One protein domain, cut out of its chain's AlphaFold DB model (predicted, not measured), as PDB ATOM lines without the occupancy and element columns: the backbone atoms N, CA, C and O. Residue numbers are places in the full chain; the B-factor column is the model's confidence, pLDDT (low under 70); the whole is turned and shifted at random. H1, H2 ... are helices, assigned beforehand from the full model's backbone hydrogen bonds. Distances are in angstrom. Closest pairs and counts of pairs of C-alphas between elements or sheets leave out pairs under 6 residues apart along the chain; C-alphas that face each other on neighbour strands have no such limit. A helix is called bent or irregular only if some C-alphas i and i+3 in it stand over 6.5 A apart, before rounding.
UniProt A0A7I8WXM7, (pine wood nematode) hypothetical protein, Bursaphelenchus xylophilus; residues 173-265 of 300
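This is residues 173 to 265 of the 300 residues of the protein "(pine wood nematode) hypothetical protein" of Bursaphelenchus xylophilus (UniProt A0A7I8WXM7). Three long helices run to and fro, their centres making an open triangle: H1 and H2 form a helical hairpin that spreads like a V from its linked end, and H3 folds back from the far end of H2, near H2 but touching neither helix. The contacts are few, and residues 173 to 189 of H1 and residues 244 to 265, with most of H3, stick out free. The printed part has 93 residues with three named helices, H1, H2 and H3 in chain order, and no named strand; its class is all helix. It is loose, with a radius of gyration of the C-alphas of 16.7 A, and its outline is elongated, spanning 49 by 28 by 28 A.

Find C-alpha 173 at (-29.288, -35.898, -40.704); from there H1 runs through residues 173 to 200, 42.0 A from first to last C-alpha. It is neither bent nor irregular, but only just: C-alphas 174 and 177 are 6.4 A apart. Go on to C-alpha 203 at (-51.928, 3.262, -46.609), where H2 begins; it covers residues 203 to 230 over 42.2 A. H2 is irregular, with C-alphas 204 and 207 standing 7.6 A apart, against about 5 A in a regular helix. H3 follows with residues 236 to 261, 37.9 A long, and ends at C-alpha 261 at (-32.529, 6.138, -32.289).

Begin with the hairpin of H1 and H2, which touch with 6 pairs of C-alphas within 8 A. Look at Tyr 198 and Lys 206, whose C-alphas are the closest of the two helices at 6.2 A. H1 touches H2 with residues 194 to 198 alone, and H2 touches H1 with residues 206 to 213 alone. The two run opposite ways at a tilt of 37 degrees, only just steep. H2 and H3 are near each other, with 5 pairs of C-alphas within 10 A and the closest at 8.2 A. H1 and H3 are apart. Along the backbones, every O i to N i+4 pair of H3 is within hydrogen-bond range, while H1 and H2 each have 22 of 24.

Read from residue 173 to 265 and you will find no cut in the printed part. The two C-alphas farthest apart, those of Arg 234 and Lys 265, are 50.0 A from each other. Both links, H1 to H2 with 2 residues and H2 to H3 with 5, are tight. The mean pLDDT of the printed part is 85.8; look for values under 70 in residues 231 to 234 and 261 to 265, where the model's confidence is low.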
ATOM      1  N   MET A 173     -28.423 -36.249 -41.827       85.19
ATOM      2  CA  MET A 173     -29.288 -35.898 -40.704       85.19
ATOM      3  C   MET A 173     -28.750 -34.716 -39.883       85.19
ATOM      4  O   MET A 173     -29.527 -34.042 -39.216       85.19
ATOM      5  N   TRP A 174     -27.450 -34.412 -39.974       86.38
ATOM      6  CA  TRP A 174     -26.855 -33.247 -39.311       86.38
ATOM      7  C   TRP A 174     -27.216 -31.911 -39.980       86.38
ATOM      8  O   TRP A 174     -27.102 -30.859 -39.357       86.38
ATOM      9  N   GLN A 175     -27.700 -31.931 -41.223       86.81
ATOM     10  CA  GLN A 175     -28.161 -30.730 -41.926       86.81
ATOM     11  C   GLN A 175     -29.569 -30.299 -41.480       86.81
ATOM     12  O   GLN A 175     -29.905 -29.118 -41.524       86.81
ATOM     13  N   VAL A 176     -30.381 -31.246 -41.001       91.25
ATOM     14  CA  VAL A 176     -31.752 -31.006 -40.526       91.25
ATOM     15  C   VAL A 176     -31.826 -29.915 -39.447       91.25
ATOM     16  O   VAL A 176     -32.576 -28.959 -39.647       91.25
ATOM     17  N   PRO A 177     -31.061 -29.978 -38.336       91.94
ATOM     18  CA  PRO A 177     -31.132 -28.941 -37.305       91.94
ATOM     19  C   PRO A 177     -30.741 -27.554 -37.829       91.94
ATOM     20  O   PRO A 177     -31.342 -26.562 -37.424       91.94
ATOM     21  N   GLN A 178     -29.781 -27.471 -38.756       91.62
ATOM     22  CA  GLN A 178     -29.351 -26.198 -39.335       91.62
ATOM     23  C   GLN A 178     -30.468 -25.533 -40.151       91.62
ATOM     24  O   GLN A 178     -30.684 -24.331 -40.015       91.62
ATOM     25  N   ILE A 179     -31.186 -26.306 -40.972       93.25
ATOM     26  CA  ILE A 179     -32.291 -25.783 -41.787       93.25
ATOM     27  C   ILE A 179     -33.437 -25.311 -40.886       93.25
ATOM     28  O   ILE A 179     -33.958 -24.225 -41.099       93.25
ATOM     29  N   ILE A 180     -33.778 -26.072 -39.841       95.69
ATOM     30  CA  ILE A 180     -34.854 -25.698 -38.910       95.69
ATOM     31  C   ILE A 180     -34.561 -24.349 -38.241       95.69
ATOM     32  O   ILE A 180     -35.419 -23.469 -38.233       95.69
ATOM     33  N   VAL A 181     -33.350 -24.166 -37.706       94.62
ATOM     34  CA  VAL A 181     -32.964 -22.911 -37.041       94.62
ATOM     35  C   VAL A 181     -32.959 -21.739 -38.026       94.62
ATOM     36  O   VAL A 181     -33.446 -20.661 -37.689       94.62
ATOM     37  N   MET A 182     -32.458 -21.949 -39.248       92.50
ATOM     38  CA  MET A 182     -32.462 -20.926 -40.298       92.50
ATOM     39  C   MET A 182     -33.891 -20.500 -40.664       92.50
ATOM     40  O   MET A 182     -34.177 -19.307 -40.673       92.50
ATOM     41  N   SER A 183     -34.795 -21.456 -40.897       95.06
ATOM     42  CA  SER A 183     -36.181 -21.167 -41.281       95.06
ATOM     43  C   SER A 183     -36.955 -20.428 -40.190       95.06
ATOM     44  O   SER A 183     -37.732 -19.528 -40.495       95.06
ATOM     45  N   ILE A 184     -36.735 -20.758 -38.912       95.44
ATOM     46  CA  ILE A 184     -37.357 -20.017 -37.803       95.44
ATOM     47  C   ILE A 184     -36.862 -18.565 -37.794       95.44
ATOM     48  O   ILE A 184     -37.670 -17.649 -37.659       95.44
ATOM     49  N   GLY A 185     -35.556 -18.342 -37.977       91.25
ATOM     50  CA  GLY A 185     -34.990 -16.994 -38.056       91.25
ATOM     51  C   GLY A 185     -35.548 -16.179 -39.226       91.25
ATOM     52  O   GLY A 185     -35.881 -15.009 -39.055       91.25
ATOM     53  N   GLU A 186     -35.705 -16.807 -40.390       90.31
ATOM     54  CA  GLU A 186     -36.275 -16.175 -41.583       90.31
ATOM     55  C   GLU A 186     -37.723 -15.730 -41.357       90.31
ATOM     56  O   GLU A 186     -38.051 -14.575 -41.616       90.31
ATOM     57  N   ILE A 187     -38.574 -16.608 -40.815       93.44
ATOM     58  CA  ILE A 187     -39.981 -16.285 -40.535       93.44
ATOM     59  C   ILE A 187     -40.076 -15.135 -39.533       93.44
ATOM     60  O   ILE A 187     -40.853 -14.204 -39.741       93.44
ATOM     61  N   LEU A 188     -39.273 -15.180 -38.464       90.62
ATOM     62  CA  LEU A 188     -39.277 -14.136 -37.445       90.62
ATOM     63  C   LEU A 188     -38.882 -12.782 -38.031       90.62
ATOM     64  O   LEU A 188     -39.562 -11.805 -37.755       90.62
ATOM     65  N   ILE A 189     -37.840 -12.703 -38.859       87.69
ATOM     66  CA  ILE A 189     -37.395 -11.427 -39.438       87.69
ATOM     67  C   ILE A 189     -38.354 -10.944 -40.534       87.69
ATOM     68  O   ILE A 189     -38.707  -9.767 -40.558       87.69
ATOM     69  N   ALA A 190     -38.787 -11.828 -41.436       89.31
ATOM     70  CA  ALA A 190     -39.585 -11.443 -42.596       89.31
ATOM     71  C   ALA A 190     -41.010 -11.027 -42.214       89.31
ATOM     72  O   ALA A 190     -41.460  -9.961 -42.626       89.31
ATOM     73  N   VAL A 191     -41.714 -11.843 -41.419       89.88
ATOM     74  CA  VAL A 191     -43.120 -11.578 -41.077       89.88
ATOM     75  C   VAL A 191     -43.221 -10.363 -40.161       89.88
ATOM     76  O   VAL A 191     -43.933  -9.418 -40.487       89.88
ATOM     77  N   THR A 192     -42.455 -10.344 -39.065       89.56
ATOM     78  CA  THR A 192     -42.536  -9.240 -38.092       89.56
ATOM     79  C   THR A 192     -41.986  -7.930 -38.655       89.56
ATOM     80  O   THR A 192     -42.545  -6.870 -38.389       89.56
ATOM     81  N   GLY A 193     -40.931  -7.984 -39.477       86.31
ATOM     82  CA  GLY A 193     -40.345  -6.791 -40.086       86.31
ATOM     83  C   GLY A 193     -41.286  -6.121 -41.084       86.31
ATOM     84  O   GLY A 193     -41.386  -4.892 -41.105       86.31
ATOM     85  N   LEU A 194     -42.009  -6.911 -41.885       86.94
ATOM     86  CA  LEU A 194     -43.021  -6.392 -42.807       86.94
ATOM     87  C   LEU A 194     -44.255  -5.875 -42.068       86.94
ATOM     88  O   LEU A 194     -44.748  -4.806 -42.412       86.94
ATOM     89  N   GLU A 195     -44.729  -6.595 -41.049       88.44
ATOM     90  CA  GLU A 195     -45.881  -6.185 -40.239       88.44
ATOM     91  C   GLU A 195     -45.633  -4.840 -39.549       88.44
ATOM     92  O   GLU A 195     -46.433  -3.919 -39.695       88.44
ATOM     93  N   PHE A 196     -44.473  -4.683 -38.906       85.75
ATOM     94  CA  PHE A 196     -44.068  -3.418 -38.296       85.75
ATOM     95  C   PHE A 196     -43.929  -2.292 -39.334       85.75
ATOM     96  O   PHE A 196     -44.422  -1.183 -39.141       85.75
ATOM     97  N   SER A 197     -43.319  -2.581 -40.488       86.75
ATOM     98  CA  SER A 197     -43.152  -1.578 -41.549       86.75
ATOM     99  C   SER A 197     -44.484  -1.141 -42.170       86.75
ATOM    100  O   SER A 197     -44.593  -0.007 -42.627       86.75
ATOM    101  N   TYR A 198     -45.494  -2.015 -42.208       85.88
ATOM    102  CA  TYR A 198     -46.834  -1.661 -42.678       85.88
ATOM    103  C   TYR A 198     -47.646  -0.870 -41.654       85.88
ATOM    104  O   TYR A 198     -48.511  -0.110 -42.077       85.88
ATOM    105  N   GLN A 199     -47.374  -1.023 -40.355       85.06
ATOM    106  CA  GLN A 199     -48.002  -0.211 -39.306       85.06
ATOM    107  C   GLN A 199     -47.517   1.245 -39.343       85.06
ATOM    108  O   GLN A 199     -48.305   2.160 -39.146       85.06
ATOM    109  N   GLU A 200     -46.241   1.466 -39.668       83.25
ATOM    110  CA  GLU A 200     -45.644   2.809 -39.745       83.25
ATOM    111  C   GLU A 200     -45.794   3.486 -41.125       83.25
ATOM    112  O   GLU A 200     -45.526   4.681 -41.274       83.25
ATOM    113  N   ALA A 201     -46.186   2.745 -42.167       79.25
ATOM    114  CA  ALA A 201     -46.304   3.270 -43.527       79.25
ATOM    115  C   ALA A 201     -47.719   3.778 -43.845       79.25
ATOM    116  O   ALA A 201     -48.718   3.135 -43.537       79.25
ATOM    117  N   ALA A 202     -47.805   4.899 -44.571       78.12
ATOM    118  CA  ALA A 202     -49.073   5.418 -45.085       78.12
ATOM    119  C   ALA A 202     -49.798   4.380 -45.980       78.12
ATOM    120  O   ALA A 202     -49.133   3.640 -46.720       78.12
ATOM    121  N   PRO A 203     -51.147   4.340 -45.987       75.31
ATOM    122  CA  PRO A 203     -51.928   3.262 -46.609       75.31
ATOM    123  C   PRO A 203     -51.655   3.053 -48.107       75.31
ATOM    124  O   PRO A 203     -51.659   1.918 -48.584       75.31
ATOM    125  N   SER A 204     -51.311   4.112 -48.844       82.56
ATOM    126  CA  SER A 204     -50.975   4.056 -50.275       82.56
ATOM    127  C   SER A 204     -49.560   3.532 -50.583       82.56
ATOM    128  O   SER A 204     -49.245   3.251 -51.740       82.56
ATOM    129  N   MET A 205     -48.691   3.362 -49.576       88.00
ATOM    130  CA  MET A 205     -47.280   2.977 -49.750       88.00
ATOM    131  C   MET A 205     -46.977   1.502 -49.451       88.00
ATOM    132  O   MET A 205     -45.832   1.074 -49.623       88.00
ATOM    133  N   LYS A 206     -47.977   0.691 -49.079       83.50
ATOM    134  CA  LYS A 206     -47.790  -0.737 -48.747       83.50
ATOM    135  C   LYS A 206     -47.069  -1.516 -49.865       83.50
ATOM    136  O   LYS A 206     -46.146  -2.284 -49.603       83.50
ATOM    137  N   SER A 207     -47.399  -1.247 -51.132       89.06
ATOM    138  CA  SER A 207     -46.731  -1.874 -52.289       89.06
ATOM    139  C   SER A 207     -45.236  -1.516 -52.392       89.06
ATOM    140  O   SER A 207     -44.397  -2.372 -52.681       89.06
ATOM    141  N   VAL A 208     -44.874  -0.267 -52.075       88.88
ATOM    142  CA  VAL A 208     -43.481   0.204 -52.107       88.88
ATOM    143  C   VAL A 208     -42.658  -0.481 -51.016       88.88
ATOM    144  O   VAL A 208     -41.568  -0.971 -51.302       88.88
ATOM    145  N   VAL A 209     -43.193  -0.600 -49.798       89.12
ATOM    146  CA  VAL A 209     -42.523  -1.287 -48.677       89.12
ATOM    147  C   VAL A 209     -42.227  -2.753 -49.021       89.12
ATOM    148  O   VAL A 209     -41.095  -3.207 -48.847       89.12
ATOM    149  N   SER A 210     -43.191  -3.467 -49.610       88.50
ATOM    150  CA  SER A 210     -42.990  -4.845 -50.087       88.50
ATOM    151  C   SER A 210     -41.870  -4.943 -51.134       88.50
ATOM    152  O   SER A 210     -40.997  -5.811 -51.065       88.50
ATOM    153  N   SER A 211     -41.833  -4.002 -52.085       91.81
ATOM    154  CA  SER A 211     -40.787  -3.971 -53.113       91.81
ATOM    155  C   SER A 211     -39.389  -3.690 -52.541       91.81
ATOM    156  O   SER A 211     -38.412  -4.295 -52.985       91.81
ATOM    157  N   LEU A 212     -39.286  -2.837 -51.514       91.00
ATOM    158  CA  LEU A 212     -38.029  -2.539 -50.817       91.00
ATOM    159  C   LEU A 212     -37.528  -3.732 -49.994       91.00
ATOM    160  O   LEU A 212     -36.319  -3.970 -49.911       91.00
ATOM    161  N   PHE A 213     -38.446  -4.522 -49.438       89.50
ATOM    162  CA  PHE A 213     -38.103  -5.769 -48.767       89.50
ATOM    163  C   PHE A 213     -37.474  -6.775 -49.747       89.50
ATOM    164  O   PHE A 213     -36.377  -7.283 -49.507       89.50
ATOM    165  N   LEU A 214     -38.097  -6.989 -50.913       91.25
ATOM    166  CA  LEU A 214     -37.541  -7.853 -51.966       91.25
ATOM    167  C   LEU A 214     -36.216  -7.324 -52.531       91.25
ATOM    168  O   LEU A 214     -35.315  -8.109 -52.831       91.25
ATOM    169  N   LEU A 215     -36.067  -6.002 -52.644       93.94
ATOM    170  CA  LEU A 215     -34.814  -5.375 -53.059       93.94
ATOM    171  C   LEU A 215     -33.674  -5.698 -52.084       93.94
ATOM    172  O   LEU A 215     -32.557  -5.976 -52.517       93.94
ATOM    173  N   THR A 216     -33.953  -5.713 -50.781       91.00
ATOM    174  CA  THR A 216     -32.960  -6.074 -49.758       91.00
ATOM    175  C   THR A 216     -32.511  -7.529 -49.902       91.00
ATOM    176  O   THR A 216     -31.310  -7.799 -49.838       91.00
ATOM    177  N   ASN A 217     -33.432  -8.452 -50.198       91.81
ATOM    178  CA  ASN A 217     -33.081  -9.847 -50.498       91.81
ATOM    179  C   ASN A 217     -32.177  -9.952 -51.734       91.81
ATOM    180  O   ASN A 217     -31.139 -10.610 -51.685       91.81
ATOM    181  N   ALA A 218     -32.500  -9.226 -52.810       95.06
ATOM    182  CA  ALA A 218     -31.673  -9.198 -54.016       95.06
ATOM    183  C   ALA A 218     -30.260  -8.640 -53.753       95.06
ATOM    184  O   ALA A 218     -29.276  -9.145 -54.297       95.06
ATOM    185  N   ILE A 219     -30.136  -7.620 -52.897       95.00
ATOM    186  CA  ILE A 219     -28.834  -7.096 -52.457       95.00
ATOM    187  C   ILE A 219     -28.073  -8.155 -51.645       95.00
ATOM    188  O   ILE A 219     -26.864  -8.306 -51.828       95.00
ATOM    189  N   GLY A 220     -28.758  -8.920 -50.792       92.06
ATOM    190  CA  GLY A 220     -28.172 -10.043 -50.054       92.06
ATOM    191  C   GLY A 220     -27.579 -11.114 -50.976       92.06
ATOM    192  O   GLY A 220     -26.420 -11.505 -50.809       92.06
ATOM    193  N   ASP A 221     -28.325 -11.516 -52.004       92.50
ATOM    194  CA  ASP A 221     -27.855 -12.476 -53.010       92.50
ATOM    195  C   ASP A 221     -26.671 -11.931 -53.822       92.50
ATOM    196  O   ASP A 221     -25.697 -12.643 -54.095       92.50
ATOM    197  N   LEU A 222     -26.698 -10.638 -54.162       93.69
ATOM    198  CA  LEU A 222     -25.582  -9.969 -54.828       93.69
ATOM    199  C   LEU A 222     -24.313  -9.989 -53.956       93.69
ATOM    200  O   LEU A 222     -23.221 -10.272 -54.458       93.69
ATOM    201  N   LEU A 223     -24.444  -9.733 -52.650       89.94
ATOM    202  CA  LEU A 223     -23.332  -9.799 -51.697       89.94
ATOM    203  C   LEU A 223     -22.771 -11.221 -51.578       89.94
ATOM    204  O   LEU A 223     -21.549 -11.388 -51.573       89.94
ATOM    205  N   LEU A 224     -23.625 -12.248 -51.552       89.50
ATOM    206  CA  LEU A 224     -23.203 -13.652 -51.551       89.50
ATOM    207  C   LEU A 224     -22.341 -13.982 -52.781       89.50
ATOM    208  O   LEU A 224     -21.256 -14.563 -52.658       89.50
ATOM    209  N   ILE A 225     -22.781 -13.575 -53.975       89.81
ATOM    210  CA  ILE A 225     -22.022 -13.776 -55.219       89.81
ATOM    211  C   ILE A 225     -20.705 -12.985 -55.185       89.81
ATOM    212  O   ILE A 225     -19.655 -13.507 -55.564       89.81
ATOM    213  N   GLY A 226     -20.725 -11.746 -54.694       88.56
ATOM    214  CA  GLY A 226     -19.523 -10.921 -54.564       88.56
ATOM    215  C   GLY A 226     -18.465 -11.557 -53.657       88.56
ATOM    216  O   GLY A 226     -17.303 -11.696 -54.046       88.56
ATOM    217  N   ILE A 227     -18.872 -12.018 -52.471       85.44
ATOM    218  CA  ILE A 227     -17.979 -12.640 -51.481       85.44
ATOM    219  C   ILE A 227     -17.416 -13.971 -51.998       85.44
ATOM    220  O   ILE A 227     -16.232 -14.268 -51.818       85.44
ATOM    221  N   THR A 228     -18.234 -14.775 -52.677       85.00
ATOM    222  CA  THR A 228     -17.768 -16.051 -53.247       85.00
ATOM    223  C   THR A 228     -16.767 -15.855 -54.385       85.00
ATOM    224  O   THR A 228     -15.870 -16.679 -54.548       85.00
ATOM    225  N   LYS A 229     -16.857 -14.750 -55.137       84.12
ATOM    226  CA  LYS A 229     -15.873 -14.391 -56.170       84.12
ATOM    227  C   LYS A 229     -14.573 -13.827 -55.597       84.12
ATOM    228  O   LYS A 229     -13.515 -14.121 -56.148       84.12
ATOM    229  N   ILE A 230     -14.638 -13.021 -54.533       82.44
ATOM    230  CA  ILE A 230     -13.453 -12.351 -53.972       82.44
ATOM    231  C   ILE A 230     -12.589 -13.297 -53.129       82.44
ATOM    232  O   ILE A 230     -11.361 -13.218 -53.150       82.44
ATOM    233  N   SER A 231     -13.219 -14.223 -52.404       68.38
ATOM    234  CA  SER A 231     -12.510 -15.226 -51.617       68.38
ATOM    235  C   SER A 231     -12.069 -16.360 -52.541       68.38
ATOM    236  O   SER A 231     -12.831 -17.275 -52.830       68.38
ATOM    237  N   PHE A 232     -10.825 -16.295 -53.025       62.03
ATOM    238  CA  PHE A 232     -10.202 -17.323 -53.874       62.03
ATOM    239  C   PHE A 232      -9.750 -18.576 -53.084       62.03
ATOM    240  O   PHE A 232      -9.210 -19.528 -53.650       62.03
ATOM    241  N   SER A 233      -9.931 -18.591 -51.758       63.09
ATOM    242  CA  SER A 233      -9.492 -19.695 -50.900       63.09
ATOM    243  C   SER A 233     -10.445 -20.885 -50.988       63.09
ATOM    244  O   SER A 233     -11.644 -20.759 -50.772       63.09
ATOM    245  N   ARG A 234      -9.899 -22.080 -51.221       65.50
ATOM    246  CA  ARG A 234     -10.666 -23.328 -51.374       65.50
ATOM    247  C   ARG A 234     -11.193 -23.923 -50.056       65.50
ATOM    248  O   ARG A 234     -11.777 -25.002 -50.041       65.50
ATOM    249  N   ASN A 235     -10.981 -23.258 -48.926       77.62
ATOM    250  CA  ASN A 235     -11.364 -23.800 -47.626       77.62
ATOM    251  C   ASN A 235     -12.810 -23.410 -47.278       77.62
ATOM    252  O   ASN A 235     -13.058 -22.279 -46.869       77.62
ATOM    253  N   MET A 236     -13.748 -24.365 -47.359       79.00
ATOM    254  CA  MET A 236     -15.167 -24.154 -47.011       79.00
ATOM    255  C   MET A 236     -15.367 -23.610 -45.586       79.00
ATOM    256  O   MET A 236     -16.230 -22.769 -45.359       79.00
ATOM    257  N   ALA A 237     -14.515 -24.014 -44.637       83.44
ATOM    258  CA  ALA A 237     -14.559 -23.527 -43.256       83.44
ATOM    259  C   ALA A 237     -14.402 -21.999 -43.147       83.44
ATOM    260  O   ALA A 237     -15.077 -21.366 -42.340       83.44
ATOM    261  N   VAL A 238     -13.549 -21.395 -43.980       84.25
ATOM    262  CA  VAL A 238     -13.291 -19.947 -43.943       84.25
ATOM    263  C   VAL A 238     -14.534 -19.161 -44.355       84.25
ATOM    264  O   VAL A 238     -14.825 -18.131 -43.752       84.25
ATOM    265  N   TYR A 239     -15.311 -19.669 -45.317       83.75
ATOM    266  CA  TYR A 239     -16.575 -19.045 -45.712       83.75
ATOM    267  C   TYR A 239     -17.580 -19.021 -44.556       83.75
ATOM    268  O   TYR A 239     -18.168 -17.975 -44.295       83.75
ATOM    269  N   PHE A 240     -17.732 -20.126 -43.816       86.50
ATOM    270  CA  PHE A 240     -18.651 -20.175 -42.674       86.50
ATOM    271  C   PHE A 240     -18.278 -19.169 -41.577       86.50
ATOM    272  O   PHE A 240     -19.154 -18.467 -41.069       86.50
ATOM    273  N   PHE A 241     -16.988 -19.040 -41.250       89.12
ATOM    274  CA  PHE A 241     -16.533 -18.052 -40.266       89.12
ATOM    275  C   PHE A 241     -16.718 -16.609 -40.743       89.12
ATOM    276  O   PHE A 241     -17.114 -15.758 -39.949       89.12
ATOM    277  N   LEU A 242     -16.483 -16.334 -42.028       88.19
ATOM    278  CA  LEU A 242     -16.689 -15.005 -42.606       88.19
ATOM    279  C   LEU A 242     -18.162 -14.587 -42.525       88.19
ATOM    280  O   LEU A 242     -18.451 -13.496 -42.039       88.19
ATOM    281  N   PHE A 243     -19.096 -15.452 -42.938       88.06
ATOM    282  CA  PHE A 243     -20.530 -15.145 -42.864       88.06
ATOM    283  C   PHE A 243     -21.017 -14.987 -41.422       88.06
ATOM    284  O   PHE A 243     -21.792 -14.077 -41.137       88.06
ATOM    285  N   CYS A 244     -20.522 -15.812 -40.496       90.81
ATOM    286  CA  CYS A 244     -20.810 -15.658 -39.071       90.81
ATOM    287  C   CYS A 244     -20.319 -14.300 -38.534       90.81
ATOM    288  O   CYS A 244     -21.059 -13.603 -37.835       90.81
ATOM    289  N   GLY A 245     -19.108 -13.884 -38.915       91.25
ATOM    290  CA  GLY A 245     -18.564 -12.574 -38.562       91.25
ATOM    291  C   GLY A 245     -19.402 -11.423 -39.123       91.25
ATOM    292  O   GLY A 245     -19.761 -10.515 -38.379       91.25
ATOM    293  N   LEU A 246     -19.780 -11.492 -40.402       89.50
ATOM    294  CA  LEU A 246     -20.618 -10.476 -41.046       89.50
ATOM    295  C   LEU A 246     -21.980 -10.336 -40.348       89.50
ATOM    296  O   LEU A 246     -22.398  -9.218 -40.059       89.50
ATOM    297  N   MET A 247     -22.624 -11.458 -40.010       90.88
ATOM    298  CA  MET A 247     -23.890 -11.463 -39.264       90.88
ATOM    299  C   MET A 247     -23.738 -10.918 -37.842       90.88
ATOM    300  O   MET A 247     -24.624 -10.238 -37.339       90.88
ATOM    301  N   THR A 248     -22.605 -11.170 -37.186       93.38
ATOM    302  CA  THR A 248     -22.338 -10.612 -35.851       93.38
ATOM    303  C   THR A 248     -22.199  -9.091 -35.918       93.38
ATOM    304  O   THR A 248     -22.748  -8.381 -35.079       93.38
ATOM    305  N   VAL A 249     -21.504  -8.578 -36.938       94.12
ATOM    306  CA  VAL A 249     -21.342  -7.134 -37.150       94.12
ATOM    307  C   VAL A 249     -22.691  -6.462 -37.395       94.12
ATOM    308  O   VAL A 249     -22.978  -5.453 -36.754       94.12
ATOM    309  N   THR A 250     -23.543  -7.016 -38.263       88.69
ATOM    310  CA  THR A 250     -24.875  -6.442 -38.510       88.69
ATOM    311  C   THR A 250     -25.736  -6.457 -37.250       88.69
ATOM    312  O   THR A 250     -26.384  -5.457 -36.952       88.69
ATOM    313  N   MET A 251     -25.680  -7.528 -36.451       90.81
ATOM    314  CA  MET A 251     -26.404  -7.626 -35.179       90.81
ATOM    315  C   MET A 251     -25.984  -6.526 -34.188       90.81
ATOM    316  O   MET A 251     -26.833  -5.857 -33.595       90.81
ATOM    317  N   VAL A 252     -24.676  -6.268 -34.062       93.88
ATOM    318  CA  VAL A 252     -24.148  -5.183 -33.216       93.88
ATOM    319  C   VAL A 252     -24.605  -3.813 -33.720       93.88
ATOM    320  O   VAL A 252     -25.043  -2.990 -32.919       93.88
ATOM    321  N   VAL A 253     -24.550  -3.567 -35.032       92.06
ATOM    322  CA  VAL A 253     -24.992  -2.294 -35.625       92.06
ATOM    323  C   VAL A 253     -26.481  -2.049 -35.369       92.06
ATOM    324  O   VAL A 253     -26.838  -0.971 -34.897       92.06
ATOM    325  N   PHE A 254     -27.346  -3.042 -35.608       86.12
ATOM    326  CA  PHE A 254     -28.784  -2.919 -35.334       86.12
ATOM    327  C   PHE A 254     -29.079  -2.706 -33.849       86.12
ATOM    328  O   PHE A 254     -29.926  -1.885 -33.505       86.12
ATOM    329  N   THR A 255     -28.346  -3.385 -32.965       88.69
ATOM    330  CA  THR A 255     -28.484  -3.197 -31.514       88.69
ATOM    331  C   THR A 255     -28.113  -1.770 -31.102       88.69
ATOM    332  O   THR A 255     -28.841  -1.138 -30.342       88.69
ATOM    333  N   LEU A 256     -27.013  -1.224 -31.634       90.00
ATOM    334  CA  LEU A 256     -26.606   0.155 -31.356       90.00
ATOM    335  C   LEU A 256     -27.622   1.175 -31.884       90.00
ATOM    336  O   LEU A 256     -27.945   2.119 -31.168       90.00
ATOM    337  N   LEU A 257     -28.150   0.972 -33.096       85.31
ATOM    338  CA  LEU A 257     -29.195   1.830 -33.663       85.31
ATOM    339  C   LEU A 257     -30.473   1.797 -32.821       85.31
ATOM    340  O   LEU A 257     -31.026   2.852 -32.527       85.31
ATOM    341  N   SER A 258     -30.910   0.613 -32.385       84.69
ATOM    342  CA  SER A 258     -32.097   0.469 -31.537       84.69
ATOM    343  C   SER A 258     -31.956   1.236 -30.217       84.69
ATOM    344  O   SER A 258     -32.890   1.922 -29.814       84.69
ATOM    345  N   ILE A 259     -30.781   1.189 -29.583       83.44
ATOM    346  CA  ILE A 259     -30.531   1.902 -28.322       83.44
ATOM    347  C   ILE A 259     -30.478   3.425 -28.527       83.44
ATOM    348  O   ILE A 259     -30.934   4.168 -27.661       83.44
ATOM    349  N   PHE A 260     -29.902   3.901 -29.635       77.81
ATOM    350  CA  PHE A 260     -29.658   5.335 -29.841       77.81
ATOM    351  C   PHE A 260     -30.801   6.100 -30.522       77.81
ATOM    352  O   PHE A 260     -30.887   7.309 -30.324       77.81
ATOM    353  N   TYR A 261     -31.630   5.448 -31.346       63.47
ATOM    354  CA  TYR A 261     -32.529   6.138 -32.289       63.47
ATOM    355  C   TYR A 261     -34.021   5.809 -32.152       63.47
ATOM    356  O   TYR A 261     -34.819   6.394 -32.885       63.47
ATOM    357  N   TYR A 262     -34.428   4.904 -31.259       63.41
ATOM    358  CA  TYR A 262     -35.830   4.487 -31.185       63.41
ATOM    359  C   TYR A 262     -36.618   5.266 -30.120       63.41
ATOM    360  O   TYR A 262     -36.597   4.926 -28.938       63.41
ATOM    361  N   GLU A 263     -37.332   6.310 -30.546       56.69
ATOM    362  CA  GLU A 263     -38.340   6.993 -29.729       56.69
ATOM    363  C   GLU A 263     -39.726   6.423 -30.065       56.69
ATOM    364  O   GLU A 263     -40.214   6.560 -31.184       56.69
ATOM    365  N   TYR A 264     -40.338   5.729 -29.101       55.72
ATOM    366  CA  TYR A 264     -41.661   5.114 -29.247       55.72
ATOM    367  C   TYR A 264     -42.717   6.217 -29.418       55.72
ATOM    368  O   TYR A 264     -42.978   6.971 -28.475       55.72
ATOM    369  N   LYS A 265     -43.355   6.313 -30.590       52.81
ATOM    370  CA  LYS A 265     -44.604   7.073 -30.705       52.81
ATOM    371  C   LYS A 265     -45.703   6.287 -29.990       52.81
ATOM    372  O   LYS A 265     -45.840   5.088 -30.192       52.81
TER     373      LYS A 265